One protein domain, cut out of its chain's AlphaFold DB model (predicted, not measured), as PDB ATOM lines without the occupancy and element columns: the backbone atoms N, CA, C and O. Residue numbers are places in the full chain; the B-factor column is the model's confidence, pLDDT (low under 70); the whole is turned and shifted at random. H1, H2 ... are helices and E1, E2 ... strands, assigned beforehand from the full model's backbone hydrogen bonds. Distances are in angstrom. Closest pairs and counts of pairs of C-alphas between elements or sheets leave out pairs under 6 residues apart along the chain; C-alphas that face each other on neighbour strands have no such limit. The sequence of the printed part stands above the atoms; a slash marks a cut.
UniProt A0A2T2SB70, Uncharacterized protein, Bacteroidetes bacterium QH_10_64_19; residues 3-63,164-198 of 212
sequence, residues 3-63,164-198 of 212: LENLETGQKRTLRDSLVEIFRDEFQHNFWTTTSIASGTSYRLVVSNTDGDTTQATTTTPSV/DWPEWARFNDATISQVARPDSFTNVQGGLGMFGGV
ATOM      1  N   LEU A   3       6.446 -23.513  35.425       95.12
ATOM      2  CA  LEU A   3       6.134 -22.091  35.486       95.12
ATOM      3  C   LEU A   3       6.691 -21.512  36.793       95.12
ATOM      4  O   LEU A   3       6.405 -22.023  37.876       95.12
ATOM      5  N   GLU A   4       7.494 -20.461  36.698       96.31
ATOM      6  CA  GLU A   4       8.103 -19.761  37.827       96.31
ATOM      7  C   GLU A   4       7.514 -18.359  37.948       96.31
ATOM      8  O   GLU A   4       7.547 -17.594  36.991       96.31
ATOM      9  N   ASN A   5       6.992 -18.016  39.124       96.44
ATOM     10  CA  ASN A   5       6.666 -16.639  39.476       96.44
ATOM     11  C   ASN A   5       7.977 -15.918  39.828       96.44
ATOM     12  O   ASN A   5       8.642 -16.299  40.794       96.44
ATOM     13  N   LEU A   6       8.358 -14.909  39.045       96.81
ATOM     14  CA  LEU A   6       9.669 -14.265  39.171       96.81
ATOM     15  C   LEU A   6       9.768 -13.296  40.354       96.81
ATOM     16  O   LEU A   6      10.875 -12.989  40.789       96.81
ATOM     17  N   GLU A   7       8.641 -12.854  40.907       95.88
ATOM     18  CA  GLU A   7       8.613 -11.990  42.092       95.88
ATOM     19  C   GLU A   7       8.857 -12.778  43.383       95.88
ATOM     20  O   GLU A   7       9.571 -12.334  44.279       95.88
ATOM     21  N   THR A   8       8.270 -13.972  43.483       95.56
ATOM     22  CA  THR A   8       8.320 -14.819  44.686       95.56
ATOM     23  C   THR A   8       9.344 -15.951  44.586       95.56
ATOM     24  O   THR A   8       9.654 -16.589  45.592       95.56
ATOM     25  N   GLY A   9       9.833 -16.256  43.380       95.56
ATOM     26  CA  GLY A   9      10.658 -17.432  43.088       95.56
ATOM     27  C   GLY A   9       9.895 -18.761  43.167       95.56
ATOM     28  O   GLY A   9      10.500 -19.834  43.090       95.56
ATOM     29  N   GLN A  10       8.569 -18.734  43.350       94.69
ATOM     30  CA  GLN A  10       7.779 -19.954  43.450       94.69
ATOM     31  C   GLN A  10       7.709 -20.656  42.090       94.69
ATOM     32  O   GLN A  10       7.177 -20.118  41.120       94.69
ATOM     33  N   LYS A  11       8.177 -21.905  42.048       95.12
ATOM     34  CA  LYS A  11       8.109 -22.782  40.871       95.12
ATOM     35  C   LYS A  11       6.944 -23.752  40.978       95.12
ATOM     36  O   LYS A  11       6.670 -24.287  42.053       95.12
ATOM     37  N   ARG A  12       6.284 -24.013  39.852       92.88
ATOM     38  CA  ARG A  12       5.192 -24.984  39.745       92.88
ATOM     39  C   ARG A  12       5.331 -25.812  38.483       92.88
ATOM     40  O   ARG A  12       5.495 -25.275  37.393       92.88
ATOM     41  N   THR A  13       5.209 -27.123  38.629       94.19
ATOM     42  CA  THR A  13       5.091 -28.028  37.487       94.19
ATOM     43  C   THR A  13       3.667 -27.959  36.953       94.19
ATOM     44  O   THR A  13       2.713 -28.141  37.713       94.19
ATOM     45  N   LEU A  14       3.523 -27.686  35.658       93.00
ATOM     46  CA  LEU A  14       2.225 -27.697  34.991       93.00
ATOM     47  C   LEU A  14       1.802 -29.140  34.702       93.00
ATOM     48  O   LEU A  14       2.642 -30.007  34.450       93.00
ATOM     49  N   ARG A  15       0.497 -29.401  34.780       92.75
ATOM     50  CA  ARG A  15      -0.093 -30.686  34.389       92.75
ATOM     51  C   ARG A  15      -0.044 -30.792  32.876       92.75
ATOM     52  O   ARG A  15      -0.202 -29.778  32.216       92.75
ATOM     53  N   ASP A  16       0.150 -31.992  32.355       91.69
ATOM     54  CA  ASP A  16       0.192 -32.262  30.919       91.69
ATOM     55  C   ASP A  16      -1.001 -33.137  30.527       91.69
ATOM     56  O   ASP A  16      -1.396 -34.044  31.266       91.69
ATOM     57  N   SER A  17      -1.587 -32.837  29.380       91.12
ATOM     58  CA  SER A  17      -2.657 -33.601  28.754       91.12
ATOM     59  C   SER A  17      -2.492 -33.525  27.246       91.12
ATOM     60  O   SER A  17      -2.102 -32.485  26.732       91.12
ATOM     61  N   LEU A  18      -2.810 -34.601  26.532       89.19
ATOM     62  CA  LEU A  18      -2.834 -34.577  25.073       89.19
ATOM     63  C   LEU A  18      -4.242 -34.237  24.591       89.19
ATOM     64  O   LEU A  18      -5.214 -34.856  25.028       89.19
ATOM     65  N   VAL A  19      -4.336 -33.261  23.695       86.50
ATOM     66  CA  VAL A  19      -5.576 -32.865  23.027       86.50
ATOM     67  C   VAL A  19      -5.458 -33.257  21.563       86.50
ATOM     68  O   VAL A  19      -4.496 -32.874  20.900       86.50
ATOM     69  N   GLU A  20      -6.417 -34.039  21.070       85.19
ATOM     70  CA  GLU A  20      -6.522 -34.315  19.639       85.19
ATOM     71  C   GLU A  20      -6.998 -33.042  18.934       85.19
ATOM     72  O   GLU A  20      -8.077 -32.526  19.225       85.19
ATOM     73  N   ILE A  21      -6.174 -32.525  18.032       79.12
ATOM     74  CA  ILE A  21      -6.471 -31.312  17.259       79.12
ATOM     75  C   ILE A  21      -7.045 -31.651  15.884       79.12
ATOM     76  O   ILE A  21      -7.955 -30.963  15.422       79.12
ATOM     77  N   PHE A  22      -6.563 -32.717  15.235       69.44
ATOM     78  CA  PHE A  22      -7.095 -33.180  13.954       69.44
ATOM     79  C   PHE A  22      -6.610 -34.594  13.607       69.44
ATOM     80  O   PHE A  22      -5.412 -34.805  13.503       69.44
ATOM     81  N   ARG A  23      -7.526 -35.537  13.337       75.75
ATOM     82  CA  ARG A  23      -7.235 -36.864  12.742       75.75
ATOM     83  C   ARG A  23      -5.981 -37.547  13.316       75.75
ATOM     84  O   ARG A  23      -5.003 -37.728  12.594       75.75
ATOM     85  N   ASP A  24      -6.028 -37.932  14.587       83.62
ATOM     86  CA  ASP A  24      -4.914 -38.584  15.297       83.62
ATOM     87  C   ASP A  24      -3.655 -37.707  15.506       83.62
ATOM     88  O   ASP A  24      -2.627 -38.201  15.977       83.62
ATOM     89  N   GLU A  25      -3.706 -36.404  15.211       80.38
ATOM     90  CA  GLU A  25      -2.685 -35.446  15.638       80.38
ATOM     91  C   GLU A  25      -2.988 -34.948  17.051       80.38
ATOM     92  O   GLU A  25      -4.076 -34.441  17.339       80.38
ATOM     93  N   PHE A  26      -1.999 -35.076  17.935       82.00
ATOM     94  CA  PHE A  26      -2.106 -34.677  19.333       82.00
ATOM     95  C   PHE A  26      -1.176 -33.509  19.637       82.00
ATOM     96  O   PHE A  26      -0.001 -33.515  19.270       82.00
ATOM     97  N   GLN A  27      -1.694 -32.539  20.380       81.75
ATOM     98  CA  GLN A  27      -0.912 -31.464  20.975       81.75
ATOM     99  C   GLN A  27      -0.853 -31.615  22.488       81.75
ATOM    100  O   GLN A  27      -1.840 -31.960  23.139       81.75
ATOM    101  N   HIS A  28       0.318 -31.319  23.049       84.94
ATOM    102  CA  HIS A  28       0.462 -31.156  24.488       84.94
ATOM    103  C   HIS A  28      -0.259 -29.890  24.940       84.94
ATOM    104  O   HIS A  28       0.014 -28.790  24.464       84.94
ATOM    105  N   ASN A  29      -1.148 -30.058  25.905       86.25
ATOM    106  CA  ASN A  29      -1.833 -29.001  26.616       86.25
ATOM    107  C   ASN A  29      -1.366 -29.008  28.069       86.25
ATOM    108  O   ASN A  29      -1.711 -29.905  28.850       86.25
ATOM    109  N   PHE A  30      -0.597 -27.986  28.426       89.19
ATOM    110  CA  PHE A  30      -0.063 -27.822  29.766       89.19
ATOM    111  C   PHE A  30      -0.901 -26.830  30.572       89.19
ATOM    112  O   PHE A  30      -1.060 -25.681  30.171       89.19
ATOM    113  N   TRP A  31      -1.393 -27.236  31.740       90.69
ATOM    114  CA  TRP A  31      -2.368 -26.450  32.498       90.69
ATOM    115  C   TRP A  31      -2.167 -26.515  34.014       90.69
ATOM    116  O   TRP A  31      -1.440 -27.349  34.561       90.69
ATOM    117  N   THR A  32      -2.831 -25.609  34.727       91.50
ATOM    118  CA  THR A  32      -2.848 -25.552  36.191       91.50
ATOM    119  C   THR A  32      -4.195 -25.038  36.685       91.50
ATOM    120  O   THR A  32      -4.852 -24.262  36.005       91.50
ATOM    121  N   THR A  33      -4.605 -25.457  37.882       89.56
ATOM    122  CA  THR A  33      -5.755 -24.876  38.604       89.56
ATOM    123  C   THR A  33      -5.324 -23.822  39.619       89.56
ATOM    124  O   THR A  33      -6.139 -23.326  40.390       89.56
ATOM    125  N   THR A  34      -4.022 -23.555  39.715       88.69
ATOM    126  CA  THR A  34      -3.518 -22.501  40.590       88.69
ATOM    127  C   THR A  34      -3.830 -21.155  39.958       88.69
ATOM    128  O   THR A  34      -3.522 -20.958  38.787       88.69
ATOM    129  N   SER A  35      -4.337 -20.220  40.758       90.25
ATOM    130  CA  SER A  35      -4.448 -18.817  40.373       90.25
ATOM    131  C   SER A  35      -3.109 -18.251  39.888       90.25
ATOM    132  O   SER A  35      -2.081 -18.369  40.562       90.25
ATOM    133  N   ILE A  36      -3.142 -17.624  38.720       92.00
ATOM    134  CA  ILE A  36      -2.062 -16.793  38.192       92.00
ATOM    135  C   ILE A  36      -2.343 -15.357  38.646       92.00
ATOM    136  O   ILE A  36      -3.488 -14.914  38.589       92.00
ATOM    137  N   ALA A  37      -1.333 -14.665  39.169       94.25
ATOM    138  CA  ALA A  37      -1.466 -13.288  39.633       94.25
ATOM    139  C   ALA A  37      -1.456 -12.318  38.444       94.25
ATOM    140  O   ALA A  37      -0.750 -12.557  37.459       94.25
ATOM    141  N   SER A  38      -2.243 -11.247  38.533       94.75
ATOM    142  CA  SER A  38      -2.226 -10.143  37.571       94.75
ATOM    143  C   SER A  38      -1.004  -9.248  37.793       94.75
ATOM    144  O   SER A  38      -0.504  -9.144  38.911       94.75
ATOM    145  N   GLY A  39      -0.517  -8.609  36.728       95.50
ATOM    146  CA  GLY A  39       0.616  -7.681  36.786       95.50
ATOM    147  C   GLY A  39       1.941  -8.329  37.188       95.50
ATOM    148  O   GLY A  39       2.836  -7.630  37.651       95.50
ATOM    149  N   THR A  40       2.062  -9.650  37.045       96.38
ATOM    150  CA  THR A  40       3.188 -10.423  37.568       96.38
ATOM    151  C   THR A  40       3.972 -11.082  36.449       96.38
ATOM    152  O   THR A  40       3.404 -11.689  35.537       96.38
ATOM    153  N   SER A  41       5.301 -11.018  36.541       96.69
ATOM    154  CA  SER A  41       6.186 -11.682  35.588       96.69
ATOM    155  C   SER A  41       6.357 -13.167  35.904       96.69
ATOM    156  O   SER A  41       6.699 -13.572  37.021       96.69
ATOM    157  N   TYR A  42       6.181 -13.989  34.876       95.81
ATOM    158  CA  TYR A  42       6.345 -15.430  34.929       95.81
ATOM    159  C   TYR A  42       7.364 -15.909  33.906       95.81
ATOM    160  O   TYR A  42       7.415 -15.418  32.778       95.81
ATOM    161  N   ARG A  43       8.139 -16.929  34.283       95.25
ATOM    162  CA  ARG A  43       9.014 -17.662  33.371       95.25
ATOM    163  C   ARG A  43       8.497 -19.069  33.150       95.25
ATOM    164  O   ARG A  43       8.354 -19.840  34.098       95.25
ATOM    165  N   LEU A  44       8.274 -19.412  31.891       93.12
ATOM    166  CA  LEU A  44       8.024 -20.774  31.467       93.12
ATOM    167  C   LEU A  44       9.337 -21.444  31.074       93.12
ATOM    168  O   LEU A  44      10.133 -20.859  30.347       93.12
ATOM    169  N   VAL A  45       9.545 -22.673  31.538       92.00
ATOM    170  CA  VAL A  45      10.666 -23.529  31.138       92.00
ATOM    171  C   VAL A  45      10.125 -24.879  30.681       92.00
ATOM    172  O   VAL A  45       9.430 -25.588  31.423       92.00
ATOM    173  N   VAL A  46      10.465 -25.245  29.452       88.06
ATOM    174  CA  VAL A  46      10.173 -26.536  28.835       88.06
ATOM    175  C   VAL A  46      11.491 -27.269  28.649       88.06
ATOM    176  O   VAL A  46      12.479 -26.675  28.232       88.06
ATOM    177  N   SER A  47      11.513 -28.555  28.984       87.44
ATOM    178  CA  SER A  47      12.681 -29.413  28.793       87.44
ATOM    179  C   SER A  47      12.252 -30.658  28.036       87.44
ATOM    180  O   SER A  47      11.221 -31.241  28.388       87.44
ATOM    181  N   ASN A  48      13.011 -31.050  27.015       81.38
ATOM    182  CA  ASN A  48      12.796 -32.317  26.319       81.38
ATOM    183  C   ASN A  48      13.510 -33.471  27.055       81.38
ATOM    184  O   ASN A  48      14.191 -33.271  28.064       81.38
ATOM    185  N   THR A  49      13.334 -34.698  26.564       83.31
ATOM    186  CA  THR A  49      13.963 -35.903  27.136       83.31
ATOM    187  C   THR A  49      15.480 -35.932  26.986       83.31
ATOM    188  O   THR A  49      16.147 -36.625  27.751       83.31
ATOM    189  N   ASP A  50      16.009 -35.171  26.031       85.31
ATOM    190  CA  ASP A  50      17.432 -35.110  25.705       85.31
ATOM    191  C   ASP A  50      18.175 -34.059  26.552       85.31
ATOM    192  O   ASP A  50      19.404 -34.005  26.552       85.31
ATOM    193  N   GLY A  51      17.435 -33.276  27.347       82.88
ATOM    194  CA  GLY A  51      17.965 -32.269  28.263       82.88
ATOM    195  C   GLY A  51      18.036 -30.857  27.682       82.88
ATOM    196  O   GLY A  51      18.452 -29.946  28.399       82.88
ATOM    197  N   ASP A  52      17.600 -30.648  26.438       86.12
ATOM    198  CA  ASP A  52      17.485 -29.309  25.867       86.12
ATOM    199  C   ASP A  52      16.378 -28.534  26.576       86.12
ATOM    200  O   ASP A  52      15.335 -29.085  26.949       86.12
ATOM    201  N   THR A  53      16.598 -27.232  26.740       88.69
ATOM    202  CA  THR A  53      15.661 -26.343  27.422       88.69
ATOM    203  C   THR A  53      15.263 -25.178  26.540       88.69
ATOM    204  O   THR A  53      16.123 -24.462  26.028       88.69
ATOM    205  N   THR A  54      13.962 -24.934  26.480       88.56
ATOM    206  CA  THR A  54      13.370 -23.731  25.906       88.56
ATOM    207  C   THR A  54      12.730 -22.939  27.037       88.56
ATOM    208  O   THR A  54      12.075 -23.516  27.910       88.56
ATOM    209  N   GLN A  55      12.903 -21.622  27.049       91.69
ATOM    210  CA  GLN A  55      12.314 -20.775  28.084       91.69
ATOM    211  C   GLN A  55      11.707 -19.504  27.513       91.69
ATOM    212  O   GLN A  55      12.182 -18.979  26.517       91.69
ATOM    213  N   ALA A  56      10.685 -18.977  28.174       90.81
ATOM    214  CA  ALA A  56      10.072 -17.708  27.811       90.81
ATOM    215  C   ALA A  56       9.673 -16.944  29.070       90.81
ATOM    216  O   ALA A  56       9.362 -17.551  30.093       90.81
ATOM    217  N   THR A  57       9.717 -15.617  29.019       92.75
ATOM    218  CA  THR A  57       9.280 -14.750  30.123       92.75
ATOM    219  C   THR A  57       8.239 -13.767  29.605       92.75
ATOM    220  O   THR A  57       8.385 -13.248  28.499       92.75
ATOM    221  N   THR A  58       7.185 -13.550  30.385       92.94
ATOM    222  CA  THR A  58       6.118 -12.585  30.091       92.94
ATOM    223  C   THR A  58       5.524 -12.064  31.391       92.94
ATOM    224  O   THR A  58       5.578 -12.745  32.421       92.94
ATOM    225  N   THR A  59       4.946 -10.877  31.341       94.69
ATOM    226  CA  THR A  59       4.190 -10.264  32.429       94.69
ATOM    227  C   THR A  59       2.703 -10.361  32.127       94.69
ATOM    228  O   THR A  59       2.283 -10.107  31.004       94.69
ATOM    229  N   THR A  60       1.893 -10.778  33.101       94.88
ATOM    230  CA  THR A  60       0.431 -10.807  32.949       94.88
ATOM    231  C   THR A  60      -0.157  -9.391  32.960       94.88
ATOM    232  O   THR A  60       0.416  -8.515  33.613       94.88
ATOM    233  N   PRO A  61      -1.309  -9.146  32.302       95.12
ATOM    234  CA  PRO A  61      -2.031  -7.884  32.449       95.12
ATOM    235  C   PRO A  61      -2.299  -7.578  33.921       95.12
ATOM    236  O   PRO A  61      -2.598  -8.486  34.705       95.12
ATOM    237  N   SER A  62      -2.182  -6.309  34.309       94.62
ATOM    238  CA  SER A  62      -2.405  -5.861  35.690       94.62
ATOM    239  C   SER A  62      -3.890  -5.810  36.065       94.62
ATOM    240  O   SER A  62      -4.246  -6.060  37.220       94.62
ATOM    241  N   VAL A  63      -4.746  -5.560  35.075       93.75
ATOM    242  CA  VAL A  63      -6.202  -5.445  35.183       93.75
ATOM    243  C   VAL A  63      -6.880  -6.197  34.029       93.75
ATOM    244  O   VAL A  63      -6.247  -6.399  32.989       93.75
ATOM    245  N   ASP A 164       4.313  -7.283  27.569       86.62
ATOM    246  CA  ASP A 164       5.223  -8.060  26.730       86.62
ATOM    247  C   ASP A 164       4.486  -8.775  25.575       86.62
ATOM    248  O   ASP A 164       5.029  -9.726  25.001       86.62
ATOM    249  N   TRP A 165       3.232  -8.400  25.280       85.25
ATOM    250  CA  TRP A 165       2.440  -9.044  24.235       85.25
ATOM    251  C   TRP A 165       3.128  -8.883  22.872       85.25
ATOM    252  O   TRP A 165       3.546  -7.781  22.506       85.25
ATOM    253  N   PRO A 166       3.300  -9.972  22.109       70.31
ATOM    254  CA  PRO A 166       4.013  -9.915  20.843       70.31
ATOM    255  C   PRO A 166       3.215  -9.129  19.793       70.31
ATOM    256  O   PRO A 166       2.033  -9.380  19.568       70.31
ATOM    257  N   GLU A 167       3.884  -8.211  19.091       68.12
ATOM    258  CA  GLU A 167       3.300  -7.501  17.948       68.12
ATOM    259  C   GLU A 167       3.033  -8.487  16.791       68.12
ATOM    260  O   GLU A 167       3.941  -8.820  16.025       68.12
ATOM    261  N   TRP A 168       1.781  -8.930  16.631       59.34
ATOM    262  CA  TRP A 168       1.348  -9.855  15.566       59.34
ATOM    263  C   TRP A 168       1.723  -9.392  14.150       59.34
ATOM    264  O   TRP A 168       2.079 -10.211  13.301       59.34
ATOM    265  N   ALA A 169       1.724  -8.077  13.907       55.00
ATOM    266  CA  ALA A 169       2.158  -7.490  12.638       55.00
ATOM    267  C   ALA A 169       3.591  -7.912  12.264       55.00
ATOM    268  O   ALA A 169       3.862  -8.233  11.110       55.00
ATOM    269  N   ARG A 170       4.498  -8.043  13.244       59.81
ATOM    270  CA  ARG A 170       5.876  -8.483  12.980       59.81
ATOM    271  C   ARG A 170       5.970  -9.940  12.546       59.81
ATOM    272  O   ARG A 170       6.918 -10.270  11.845       59.81
ATOM    273  N   PHE A 171       5.039 -10.804  12.955       59.78
ATOM    274  CA  PHE A 171       5.004 -12.198  12.506       59.78
ATOM    275  C   PHE A 171       4.500 -12.302  11.064       59.78
ATOM    276  O   PHE A 171       5.122 -12.980  10.249       59.78
ATOM    277  N   ASN A 172       3.421 -11.586  10.736       61.72
ATOM    278  CA  ASN A 172       2.838 -11.592   9.391       61.72
ATOM    279  C   ASN A 172       3.745 -10.915   8.349       61.72
ATOM    280  O   ASN A 172       3.799 -11.364   7.205       61.72
ATOM    281  N   ASP A 173       4.505  -9.893   8.753       65.56
ATOM    282  CA  ASP A 173       5.466  -9.197   7.889       65.56
ATOM    283  C   ASP A 173       6.855  -9.866   7.857       65.56
ATOM    284  O   ASP A 173       7.716  -9.501   7.044       65.56
ATOM    285  N   ALA A 174       7.115 -10.844   8.733       62.50
ATOM    286  CA  ALA A 174       8.391 -11.545   8.768       62.50
ATOM    287  C   ALA A 174       8.535 -12.502   7.579       62.50
ATOM    288  O   ALA A 174       7.658 -13.290   7.231       62.50
ATOM    289  N   THR A 175       9.721 -12.503   6.977       70.56
ATOM    290  CA  THR A 175      10.071 -13.506   5.967       70.56
ATOM    291  C   THR A 175      10.118 -14.905   6.589       70.56
ATOM    292  O   THR A 175      10.491 -15.061   7.750       70.56
ATOM    293  N   ILE A 176       9.874 -15.955   5.798       65.44
ATOM    294  CA  ILE A 176      10.006 -17.358   6.249       65.44
ATOM    295  C   ILE A 176      11.377 -17.620   6.899       65.44
ATOM    296  O   ILE A 176      11.484 -18.352   7.876       65.44
ATOM    297  N   SER A 177      12.446 -16.999   6.389       65.44
ATOM    298  CA  SER A 177      13.793 -17.132   6.956       65.44
ATOM    299  C   SER A 177      13.991 -16.413   8.292       65.44
ATOM    300  O   SER A 177      14.928 -16.755   9.009       65.44
ATOM    301  N   GLN A 178      13.165 -15.417   8.612       65.19
ATOM    302  CA  GLN A 178      13.086 -14.828   9.947       65.19
ATOM    303  C   GLN A 178      12.221 -15.724  10.836       65.19
ATOM    304  O   GLN A 178      12.704 -16.143  11.877       65.19
ATOM    305  N   VAL A 179      11.043 -16.154  10.366       61.00
ATOM    306  CA  VAL A 179      10.140 -17.047  11.118       61.00
ATOM    307  C   VAL A 179      10.796 -18.390  11.503       61.00
ATOM    308  O   VAL A 179      10.509 -18.976  12.542       61.00
ATOM    309  N   ALA A 180      11.727 -18.893  10.693       62.25
ATOM    310  CA  ALA A 180      12.405 -20.164  10.947       62.25
ATOM    311  C   ALA A 180      13.619 -20.070  11.895       62.25
ATOM    312  O   ALA A 180      14.189 -21.103  12.249       62.25
ATOM    313  N   ARG A 181      14.069 -18.865  12.280       63.47
ATOM    314  CA  ARG A 181      15.221 -18.698  13.185       63.47
ATOM    315  C   ARG A 181      14.747 -18.690  14.637       63.47
ATOM    316  O   ARG A 181      13.961 -17.800  14.976       63.47
ATOM    317  N   PRO A 182      15.260 -19.592  15.498       60.38
ATOM    318  CA  PRO A 182      15.027 -19.512  16.935       60.38
ATOM    319  C   PRO A 182      15.300 -18.099  17.458       60.38
ATOM    320  O   PRO A 182      16.187 -17.409  16.945       60.38
ATOM    321  N   ASP A 183      14.522 -17.672  18.448       63.81
ATOM    322  CA  ASP A 183      14.727 -16.434  19.214       63.81
ATOM    323  C   ASP A 183      14.553 -15.110  18.434       63.81
ATOM    324  O   ASP A 183      14.778 -14.034  18.984       63.81
ATOM    325  N   SER A 184      14.183 -15.140  17.149       59.62
ATOM    326  CA  SER A 184      14.327 -13.956  16.281       59.62
ATOM    327  C   SER A 184      13.118 -13.011  16.221       59.62
ATOM    328  O   SER A 184      13.296 -11.815  15.996       59.62
ATOM    329  N   PHE A 185      11.904 -13.512  16.442       62.44
ATOM    330  CA  PHE A 185      10.649 -12.734  16.454       62.44
ATOM    331  C   PHE A 185       9.744 -13.143  17.626       62.44
ATOM    332  O   PHE A 185       8.569 -12.795  17.668       62.44
ATOM    333  N   THR A 186      10.293 -13.902  18.576       70.75
ATOM    334  CA  THR A 186       9.552 -14.491  19.689       70.75
ATOM    335  C   THR A 186      10.223 -14.159  21.007       70.75
ATOM    336  O   THR A 186      11.445 -14.036  21.059       70.75
ATOM    337  N   ASN A 187       9.457 -14.093  22.094       79.06
ATOM    338  CA  ASN A 187      10.012 -14.007  23.448       79.06
ATOM    339  C   ASN A 187      10.500 -15.368  23.991       79.06
ATOM    340  O   ASN A 187      10.804 -15.497  25.181       79.06
ATOM    341  N   VAL A 188      10.557 -16.384  23.127       84.38
ATOM    342  CA  VAL A 188      10.990 -17.744  23.432       84.38
ATOM    343  C   VAL A 188      12.473 -17.878  23.090       84.38
ATOM    344  O   VAL A 188      12.883 -17.600  21.970       84.38
ATOM    345  N   GLN A 189      13.266 -18.301  24.070       85.69
ATOM    346  CA  GLN A 189      14.698 -18.564  23.964       85.69
ATOM    347  C   GLN A 189      14.956 -20.066  23.842       85.69
ATOM    348  O   GLN A 189      14.432 -20.848  24.641       85.69
ATOM    349  N   GLY A 190      15.803 -20.464  22.896       81.75
ATOM    350  CA  GLY A 190      16.091 -21.865  22.599       81.75
ATOM    351  C   GLY A 190      14.928 -22.567  21.895       81.75
ATOM    352  O   GLY A 190      14.737 -23.765  22.093       81.75
ATOM    353  N   GLY A 191      14.109 -21.832  21.133       77.69
ATOM    354  CA  GLY A 191      12.936 -22.390  20.457       77.69
ATOM    355  C   GLY A 191      12.202 -21.411  19.541       77.69
ATOM    356  O   GLY A 191      12.693 -20.329  19.227       77.69
ATOM    357  N   LEU A 192      11.012 -21.828  19.101       75.69
ATOM    358  CA  LEU A 192      10.063 -21.044  18.309       75.69
ATOM    359  C   LEU A 192       8.686 -21.136  18.976       75.69
ATOM    360  O   LEU A 192       8.286 -22.217  19.407       75.69
ATOM    361  N   GLY A 193       7.958 -20.026  19.059       75.56
ATOM    362  CA  GLY A 193       6.611 -19.980  19.631       75.56
ATOM    363  C   GLY A 193       6.280 -18.600  20.179       75.56
ATOM    364  O   GLY A 193       7.005 -17.655  19.931       75.56
ATOM    365  N   MET A 194       5.207 -18.462  20.946       79.88
ATOM    366  CA  MET A 194       4.928 -17.235  21.692       79.88
ATOM    367  C   MET A 194       4.450 -17.609  23.085       79.88
ATOM    368  O   MET A 194       3.782 -18.627  23.267       79.88
ATOM    369  N   PHE A 195       4.806 -16.795  24.071       85.50
ATOM    370  CA  PHE A 195       4.326 -16.959  25.434       85.50
ATOM    371  C   PHE A 195       3.851 -15.612  25.961       85.50
ATOM    372  O   PHE A 195       4.652 -14.703  26.137       85.50
ATOM    373  N   GLY A 196       2.554 -15.487  26.209       88.38
ATOM    374  CA  GLY A 196       1.953 -14.265  26.723       88.38
ATOM    375  C   GLY A 196       1.052 -14.564  27.909       88.38
ATOM    376  O   GLY A 196       0.427 -15.624  27.976       88.38
ATOM    377  N   GLY A 197       0.994 -13.631  28.852       89.56
ATOM    378  CA  GLY A 197      -0.072 -13.601  29.843       89.56
ATOM    379  C   GLY A 197      -1.315 -12.957  29.240       89.56
ATOM    380  O   GLY A 197      -1.203 -11.904  28.613       89.56
ATOM    381  N   VAL A 198      -2.481 -13.569  29.456       92.75
ATOM    382  CA  VAL A 198      -3.775 -12.987  29.083       92.75
ATOM    383  C   VAL A 198      -4.697 -12.861  30.285       92.75
ATOM    384  O   VAL A 198      -4.651 -13.686  31.200       92.75
TER     385      VAL A 198
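AT A GLANCE: This is residues 3 to 63 and 164 to 198 of the 212 residues of an uncharacterized protein of Bacteroidetes bacterium QH_10_64_19 (UniProt A0A2T2SB70). A twisted sheet of four strands, E2, E1, E5 and E6, is joined through E2 to the hairpin of E3 and E4, which reaches away as a separate two-strand arm, while a loop-rich part with two very short helices, H1 and H2, lies beyond the E6 edge of the sheet. The printed part has 96 residues, with strands E1 to E6 followed by helices H1 and H2. Both sheets are antiparallel; the class is mixed, helices and strands, with 44 residues in named elements, under half. The whole is only just compact, close to loose, with a radius of gyration of the C-alphas of 14.9 A and spans of 38 by 33 by 27 A.

IN THESE COORDINATES: E1, residues 3 to 5, begins at C-alpha 3 (6.134, -22.091, 35.486). E2 is residues 11 to 13, E3 residues 15 to 22, 21.7 A long, and E4 residues 25 to 31, 19.1 A. E5, residues 41 to 47, is 20.1 A long and E6, residues 53 to 59, 20.4 A. H1 is residues 168 to 172; H2, residues 176 to 179, ends at C-alpha 179 (10.140, -17.047, 11.118).

HOW THE PARTS SIT: In the hairpin of E1 and E2, N 3 and O 12 are 2.8 A apart, within hydrogen-bond range, as are N 4 and O 43 of E1 and E5, 2.8 A, and N 44 and O 56 of the hairpin E5 and E6, 2.8 A. Residues 55 to 56 of E6 pair with residues 188 to 189, antiparallel. E2 runs on into E3 at 49 degrees. In the hairpin of E3 and E4, N 17 and O 29 are 3.0 A apart. E4 and E5 are apart. H1 and H2 are close but not clearly touching, the closest C-alphas, Phe 171 and Val 179, being 7.2 A apart; neither is on the four-strand sheet. The one O i to N i+4 pair of H1 is within hydrogen-bond range; H2 is too short for one.

THE WHOLE: The C-alphas of Thr 8 and Arg 23, the two farthest apart, are 41.8 A apart. Residues 64 to 163 are not printed, and C-alphas 63 and 164 are 14.5 A apart across this cut. Of the links printed whole, E4 to E5 is short and the others are tight. Residues 22, 167 to 174 and 176 to 185 have pLDDT under 70.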